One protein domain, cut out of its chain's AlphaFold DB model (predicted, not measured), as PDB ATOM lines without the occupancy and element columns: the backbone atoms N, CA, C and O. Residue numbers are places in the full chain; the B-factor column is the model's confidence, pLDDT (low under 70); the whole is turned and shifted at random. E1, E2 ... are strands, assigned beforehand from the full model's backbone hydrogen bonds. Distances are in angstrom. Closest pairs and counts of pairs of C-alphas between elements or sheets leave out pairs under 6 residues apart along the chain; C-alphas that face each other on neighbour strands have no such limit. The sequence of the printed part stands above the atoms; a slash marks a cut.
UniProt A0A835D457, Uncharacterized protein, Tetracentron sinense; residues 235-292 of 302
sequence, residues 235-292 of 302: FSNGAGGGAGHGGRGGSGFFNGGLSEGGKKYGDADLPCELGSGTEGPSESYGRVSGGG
ATOM      1  N   PHE A 235     -19.186  11.431  28.327       84.12
ATOM      2  CA  PHE A 235     -19.017  10.394  27.321       84.12
ATOM      3  C   PHE A 235     -18.799   9.051  28.021       84.12
ATOM      4  O   PHE A 235     -17.992   8.955  28.946       84.12
ATOM      5  N   SER A 236     -19.519   8.016  27.595       83.88
ATOM      6  CA  SER A 236     -19.381   6.649  28.101       83.88
ATOM      7  C   SER A 236     -19.644   5.635  26.990       83.88
ATOM      8  O   SER A 236     -20.716   5.613  26.396       83.88
ATOM      9  N   ASN A 237     -18.675   4.753  26.718       81.00
ATOM     10  CA  ASN A 237     -18.824   3.598  25.817       81.00
ATOM     11  C   ASN A 237     -19.464   3.915  24.445       81.00
ATOM     12  O   ASN A 237     -20.297   3.157  23.957       81.00
ATOM     13  N   GLY A 238     -19.096   5.041  23.824       78.81
ATOM     14  CA  GLY A 238     -19.643   5.471  22.527       78.81
ATOM     15  C   GLY A 238     -20.905   6.336  22.617       78.81
ATOM     16  O   GLY A 238     -21.257   6.983  21.636       78.81
ATOM     17  N   ALA A 239     -21.553   6.407  23.781       83.50
ATOM     18  CA  ALA A 239     -22.661   7.316  24.045       83.50
ATOM     19  C   ALA A 239     -22.134   8.656  24.581       83.50
ATOM     20  O   ALA A 239     -21.279   8.679  25.464       83.50
ATOM     21  N   GLY A 240     -22.657   9.776  24.076       84.88
ATOM     22  CA  GLY A 240     -22.322  11.118  24.559       84.88
ATOM     23  C   GLY A 240     -23.572  11.902  24.956       84.88
ATOM     24  O   GLY A 240     -24.439  12.123  24.115       84.88
ATOM     25  N   GLY A 241     -23.671  12.325  26.217       85.56
ATOM     26  CA  GLY A 241     -24.716  13.232  26.695       85.56
ATOM     27  C   GLY A 241     -24.279  14.696  26.656       85.56
ATOM     28  O   GLY A 241     -23.303  15.048  27.299       85.56
ATOM     29  N   GLY A 242     -24.984  15.567  25.935       83.69
ATOM     30  CA  GLY A 242     -24.617  16.973  25.723       83.69
ATOM     31  C   GLY A 242     -24.752  17.884  26.952       83.69
ATOM     32  O   GLY A 242     -25.243  17.485  28.006       83.69
ATOM     33  N   ALA A 243     -24.323  19.139  26.805       83.75
ATOM     34  CA  ALA A 243     -24.570  20.204  27.780       83.75
ATOM     35  C   ALA A 243     -25.991  20.777  27.650       83.75
ATOM     36  O   ALA A 243     -26.593  20.713  26.580       83.75
ATOM     37  N   GLY A 244     -26.516  21.350  28.737       81.69
ATOM     38  CA  GLY A 244     -27.798  22.061  28.753       81.69
ATOM     39  C   GLY A 244     -27.642  23.420  29.422       81.69
ATOM     40  O   GLY A 244     -27.462  23.497  30.631       81.69
ATOM     41  N   HIS A 245     -27.665  24.496  28.646       82.62
ATOM     42  CA  HIS A 245     -27.678  25.850  29.200       82.62
ATOM     43  C   HIS A 245     -29.099  26.182  29.687       82.62
ATOM     44  O   HIS A 245     -30.075  25.807  29.038       82.62
ATOM     45  N   GLY A 246     -29.241  26.758  30.883       83.19
ATOM     46  CA  GLY A 246     -30.536  27.015  31.530       83.19
ATOM     47  C   GLY A 246     -31.273  25.769  32.059       83.19
ATOM     48  O   GLY A 246     -32.271  25.881  32.780       83.19
ATOM     49  N   GLY A 247     -30.767  24.561  31.796       86.12
ATOM     50  CA  GLY A 247     -31.415  23.281  32.117       86.12
ATOM     51  C   GLY A 247     -30.416  22.135  32.272       86.12
ATOM     52  O   GLY A 247     -29.223  22.354  32.217       86.12
ATOM     53  N   ARG A 248     -30.857  20.896  32.511       88.06
ATOM     54  CA  ARG A 248     -29.932  19.743  32.472       88.06
ATOM     55  C   ARG A 248     -29.637  19.383  31.010       88.06
ATOM     56  O   ARG A 248     -30.531  19.478  30.175       88.06
ATOM     57  N   GLY A 249     -28.405  18.973  30.711       87.12
ATOM     58  CA  GLY A 249     -28.035  18.493  29.382       87.12
ATOM     59  C   GLY A 249     -28.749  17.199  28.991       87.12
ATOM     60  O   GLY A 249     -29.155  16.420  29.853       87.12
ATOM     61  N   GLY A 250     -28.911  16.971  27.688       86.00
ATOM     62  CA  GLY A 250     -29.548  15.758  27.167       86.00
ATOM     63  C   GLY A 250     -28.630  14.537  27.256       86.00
ATOM     64  O   GLY A 250     -27.438  14.645  26.984       86.00
ATOM     65  N   SER A 251     -29.181  13.378  27.612       88.44
ATOM     66  CA  SER A 251     -28.444  12.109  27.647       88.44
ATOM     67  C   SER A 251     -28.304  11.502  26.249       88.44
ATOM     68  O   SER A 251     -29.215  11.599  25.428       88.44
ATOM     69  N   GLY A 252     -27.172  10.854  25.985       87.00
ATOM     70  CA  GLY A 252     -26.927  10.095  24.759       87.00
ATOM     71  C   GLY A 252     -27.041   8.598  25.006       87.00
ATOM     72  O   GLY A 252     -26.728   8.125  26.097       87.00
ATOM     73  N   PHE A 253     -27.450   7.837  23.994       85.75
ATOM     74  CA  PHE A 253     -27.542   6.382  24.078       85.75
ATOM     75  C   PHE A 253     -26.884   5.736  22.862       85.75
ATOM     76  O   PHE A 253     -27.153   6.127  21.727       85.75
ATOM     77  N   PHE A 254     -26.030   4.746  23.095       85.75
ATOM     78  CA  PHE A 254     -25.325   4.024  22.043       85.75
ATOM     79  C   PHE A 254     -25.068   2.581  22.474       85.75
ATOM     80  O   PHE A 254     -24.534   2.345  23.554       85.75
ATOM     81  N   ASN A 255     -25.442   1.607  21.635       86.94
ATOM     82  CA  ASN A 255     -25.215   0.171  21.865       86.94
ATOM     83  C   ASN A 255     -25.575  -0.327  23.283       86.94
ATOM     84  O   ASN A 255     -24.824  -1.084  23.891       86.94
ATOM     85  N   GLY A 256     -26.712   0.102  23.841       83.88
ATOM     86  CA  GLY A 256     -27.119  -0.296  25.197       83.88
ATOM     87  C   GLY A 256     -26.491   0.536  26.322       83.88
ATOM     88  O   GLY A 256     -26.967   0.485  27.454       83.88
ATOM     89  N   GLY A 257     -25.450   1.317  26.024       85.69
ATOM     90  CA  GLY A 257     -24.810   2.247  26.945       85.69
ATOM     91  C   GLY A 257     -25.527   3.594  26.980       85.69
ATOM     92  O   GLY A 257     -25.767   4.210  25.943       85.69
ATOM     93  N   LEU A 258     -25.843   4.062  28.188       88.56
ATOM     94  CA  LEU A 258     -26.364   5.402  28.448       88.56
ATOM     95  C   LEU A 258     -25.226   6.314  28.914       88.56
ATOM     96  O   LEU A 258     -24.418   5.932  29.767       88.56
ATOM     97  N   SER A 259     -25.196   7.534  28.389       88.94
ATOM     98  CA  SER A 259     -24.357   8.613  28.890       88.94
ATOM     99  C   SER A 259     -25.228   9.771  29.334       88.94
ATOM    100  O   SER A 259     -25.922  10.384  28.524       88.94
ATOM    101  N   GLU A 260     -25.212  10.044  30.635       89.44
ATOM    102  CA  GLU A 260     -25.958  11.156  31.216       89.44
ATOM    103  C   GLU A 260     -25.485  12.496  30.650       89.44
ATOM    104  O   GLU A 260     -24.288  12.732  30.471       89.44
ATOM    105  N   GLY A 261     -26.432  13.395  30.401       86.94
ATOM    106  CA  GLY A 261     -26.114  14.762  30.019       86.94
ATOM    107  C   GLY A 261     -25.379  15.535  31.117       86.94
ATOM    108  O   GLY A 261     -25.394  15.184  32.303       86.94
ATOM    109  N   GLY A 262     -24.743  16.627  30.710       87.56
ATOM    110  CA  GLY A 262     -24.024  17.517  31.613       87.56
ATOM    111  C   GLY A 262     -24.925  18.162  32.673       87.56
ATOM    112  O   GLY A 262     -26.148  18.285  32.521       87.56
ATOM    113  N   LYS A 263     -24.313  18.594  33.784       87.12
ATOM    114  CA  LYS A 263     -25.020  19.300  34.869       87.12
ATOM    115  C   LYS A 263     -25.667  20.590  34.356       87.12
ATOM    116  O   LYS A 263     -25.139  21.229  33.450       87.12
ATOM    117  N   LYS A 264     -26.765  21.003  35.001       87.00
ATOM    118  CA  LYS A 264     -27.383  22.305  34.731       87.00
ATOM    119  C   LYS A 264     -26.400  23.437  34.998       87.00
ATOM    120  O   LYS A 264     -25.738  23.439  36.035       87.00
ATOM    121  N   TYR A 265     -26.344  24.385  34.074       83.75
ATOM    122  CA  TYR A 265     -25.535  25.588  34.196       83.75
ATOM    123  C   TYR A 265     -26.177  26.755  33.452       83.75
ATOM    124  O   TYR A 265     -26.991  26.546  32.554       83.75
ATOM    125  N   GLY A 266     -25.786  27.965  33.839       80.31
ATOM    126  CA  GLY A 266     -26.299  29.199  33.265       80.31
ATOM    127  C   GLY A 266     -27.780  29.452  33.530       80.31
ATOM    128  O   GLY A 266     -28.467  28.671  34.203       80.31
ATOM    129  N   ASP A 267     -28.252  30.566  32.992       78.25
ATOM    130  CA  ASP A 267     -29.650  30.985  33.039       78.25
ATOM    131  C   ASP A 267     -30.247  30.914  31.630       78.25
ATOM    132  O   ASP A 267     -29.625  31.379  30.682       78.25
ATOM    133  N   ALA A 268     -31.456  30.369  31.479       75.38
ATOM    134  CA  ALA A 268     -32.123  30.306  30.175       75.38
ATOM    135  C   ALA A 268     -32.321  31.700  29.544       75.38
ATOM    136  O   ALA A 268     -32.403  31.809  28.321       75.38
ATOM    137  N   ASP A 269     -32.340  32.750  30.370       74.62
ATOM    138  CA  ASP A 269     -32.494  34.137  29.948       74.62
ATOM    139  C   ASP A 269     -31.147  34.864  29.720       74.62
ATOM    140  O   ASP A 269     -31.139  35.979  29.189       74.62
ATOM    141  N   LEU A 270     -29.997  34.259  30.070       72.62
ATOM    142  CA  LEU A 270     -28.656  34.862  29.950       72.62
ATOM    143  C   LEU A 270     -27.679  33.973  29.146       72.62
ATOM    144  O   LEU A 270     -27.025  33.099  29.699       72.62
ATOM    145  N   PRO A 271     -27.473  34.211  27.840       67.75
ATOM    146  CA  PRO A 271     -26.739  33.306  26.931       67.75
ATOM    147  C   PRO A 271     -25.198  33.416  27.003       67.75
ATOM    148  O   PRO A 271     -24.495  33.235  26.007       67.75
ATOM    149  N   CYS A 272     -24.652  33.786  28.158       70.62
ATOM    150  CA  CYS A 272     -23.252  34.183  28.324       70.62
ATOM    151  C   CYS A 272     -22.371  33.140  29.005       70.62
ATOM    152  O   CYS A 272     -21.151  33.183  28.822       70.62
ATOM    153  N   GLU A 273     -22.953  32.209  29.764       78.19
ATOM    154  CA  GLU A 273     -22.207  31.058  30.255       78.19
ATOM    155  C   GLU A 273     -22.055  30.060  29.108       78.19
ATOM    156  O   GLU A 273     -23.006  29.390  28.703       78.19
ATOM    157  N   LEU A 274     -20.851  29.970  28.548       77.12
ATOM    158  CA  LEU A 274     -20.579  29.022  27.477       77.12
ATOM    159  C   LEU A 274     -20.319  27.643  28.079       77.12
ATOM    160  O   LEU A 274     -19.484  27.483  28.969       77.12
ATOM    161  N   GLY A 275     -21.034  26.638  27.582       73.06
ATOM    162  CA  GLY A 275     -20.770  25.245  27.930       73.06
ATOM    163  C   GLY A 275     -20.037  24.522  26.823       73.06
ATOM    164  O   GLY A 275     -19.650  25.100  25.811       73.06
ATOM    165  N   SER A 276     -19.863  23.223  27.018       73.62
ATOM    166  CA  SER A 276     -19.205  22.351  26.053       73.62
ATOM    167  C   SER A 276     -19.987  21.061  25.887       73.62
ATOM    168  O   SER A 276     -20.463  20.488  26.866       73.62
ATOM    169  N   GLY A 277     -20.037  20.547  24.662       71.06
ATOM    170  CA  GLY A 277     -20.491  19.188  24.409       71.06
ATOM    171  C   GLY A 277     -19.515  18.137  24.948       71.06
ATOM    172  O   GLY A 277     -18.568  18.432  25.688       71.06
ATOM    173  N   THR A 278     -19.777  16.885  24.587       72.44
ATOM    174  CA  THR A 278     -19.014  15.723  25.046       72.44
ATOM    175  C   THR A 278     -17.704  15.553  24.301       72.44
ATOM    176  O   THR A 278     -17.438  16.193  23.282       72.44
ATOM    177  N   GLU A 279     -16.886  14.643  24.816       70.12
ATOM    178  CA  GLU A 279     -15.801  14.048  24.045       70.12
ATOM    179  C   GLU A 279     -16.383  13.169  22.932       70.12
ATOM    180  O   GLU A 279     -17.429  12.537  23.108       70.12
ATOM    181  N   GLY A 280     -15.736  13.193  21.767       63.94
ATOM    182  CA  GLY A 280     -16.002  12.248  20.692       63.94
ATOM    183  C   GLY A 280     -15.449  10.849  21.004       63.94
ATOM    184  O   GLY A 280     -14.691  10.674  21.958       63.94
ATOM    185  N   PRO A 281     -15.790   9.839  20.187       58.28
ATOM    186  CA  PRO A 281     -15.430   8.441  20.430       58.28
ATOM    187  C   PRO A 281     -13.926   8.115  20.370       58.28
ATOM    188  O   PRO A 281     -13.533   7.020  20.765       58.28
ATOM    189  N   SER A 282     -13.078   9.042  19.920       58.41
ATOM    190  CA  SER A 282     -11.614   8.940  19.985       58.41
ATOM    191  C   SER A 282     -10.973  10.316  20.192       58.41
ATOM    192  O   SER A 282     -11.575  11.336  19.853       58.41
ATOM    193  N   GLU A 283      -9.726  10.360  20.691       50.75
ATOM    194  CA  GLU A 283      -8.963  11.614  20.885       50.75
ATOM    195  C   GLU A 283      -8.862  12.459  19.601       50.75
ATOM    196  O   GLU A 283      -8.819  13.686  19.668       50.75
ATOM    197  N   SER A 284      -8.913  11.817  18.426       48.97
ATOM    198  CA  SER A 284      -8.906  12.472  17.113       48.97
ATOM    199  C   SER A 284     -10.181  13.254  16.770       48.97
ATOM    200  O   SER A 284     -10.102  14.185  15.973       48.97
ATOM    201  N   TYR A 285     -11.339  12.920  17.357       56.34
ATOM    202  CA  TYR A 285     -12.592  13.668  17.149       56.34
ATOM    203  C   TYR A 285     -12.695  14.908  18.049       56.34
ATOM    204  O   TYR A 285     -13.476  15.815  17.764       56.34
ATOM    205  N   GLY A 286     -11.887  14.980  19.111       59.75
ATOM    206  CA  GLY A 286     -11.864  16.114  20.031       59.75
ATOM    207  C   GLY A 286     -13.172  16.314  20.809       59.75
ATOM    208  O   GLY A 286     -14.066  15.467  20.828       59.75
ATOM    209  N   ARG A 287     -13.265  17.445  21.515       66.38
ATOM    210  CA  ARG A 287     -14.482  17.874  22.222       66.38
ATOM    211  C   ARG A 287     -15.333  18.748  21.313       66.38
ATOM    212  O   ARG A 287     -14.796  19.591  20.595       66.38
ATOM    213  N   VAL A 288     -16.652  18.594  21.400       73.19
ATOM    214  CA  VAL A 288     -17.588  19.479  20.696       73.19
ATOM    215  C   VAL A 288     -17.638  20.825  21.417       73.19
ATOM    216  O   VAL A 288     -18.205  20.933  22.504       73.19
ATOM    217  N   SER A 289     -17.039  21.856  20.817       77.94
ATOM    218  CA  SER A 289     -17.029  23.198  21.400       77.94
ATOM    219  C   SER A 289     -18.434  23.811  21.427       77.94
ATOM    220  O   SER A 289     -19.105  23.852  20.393       77.94
ATOM    221  N   GLY A 290     -18.863  24.333  22.578       75.56
ATOM    222  CA  GLY A 290     -20.152  25.014  22.728       75.56
ATOM    223  C   GLY A 290     -20.005  26.536  22.762       75.56
ATOM    224  O   GLY A 290     -19.160  27.077  23.476       75.56
ATOM    225  N   GLY A 291     -20.799  27.232  21.951       81.12
ATOM    226  CA  GLY A 291     -20.882  28.692  21.930       81.12
ATOM    227  C   GLY A 291     -22.250  29.201  22.377       81.12
ATOM    228  O   GLY A 291     -23.077  28.442  22.876       81.12
ATOM    229  N   GLY A 292     -22.484  30.496  22.191       80.00
ATOM    230  CA  GLY A 292     -23.715  31.188  22.566       80.00
ATOM    231  C   GLY A 292     -24.281  31.999  21.405       80.00
ATOM    232  O   GLY A 292     -23.550  32.448  20.520       80.00
TER     233      GLY A 292
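AT A GLANCE: This is residues 235 to 292 of the 302 residues of an uncharacterized protein of Tetracentron sinense (UniProt A0A835D457). This is a flat slab with little regular structure: two small antiparallel hairpins, E2 with E3 and E4 with E5, with the short strand E1 between them and loops around. The 58 printed residues include no named helix and five strands, E1 to E5 in chain order; the class is all strand, with 16 residues in named elements. It is only just compact, close to loose, with a radius of gyration of the C-alphas of 11.9 A and spans of 35 by 23 by 10 A.

IN THESE COORDINATES: E4, residues 276 to 279, begins at C-alpha 276 (-19.205, 22.351, 26.053) and is 9.2 A long. E5 is residues 287 to 289, 6.0 A; E2 252 to 254, 6.8 A; E3 257 to 259, 6.7 A. E1, residues 239 to 241, 6.8 A, begins at (-22.661, 7.316, 24.045).

HOW THE PARTS SIT: In hairpin E4 and E5, N 277 and O 288 are within hydrogen-bond range at 2.9 A. In hairpin E2 and E3, N 257 and O 254 are at 2.8 A. E1 pairs with no named strand; its closest C-alphas to E2 are Gly 241 and Gly 252, 4.3 A, and to E4 Gly 240 and Thr 278, 5.7 A. E2 and E4 are apart.

THE WHOLE: The printed part has no cut. The link E3 to E4 is long. Residues 271 and 280 to 287 have pLDDT under 70.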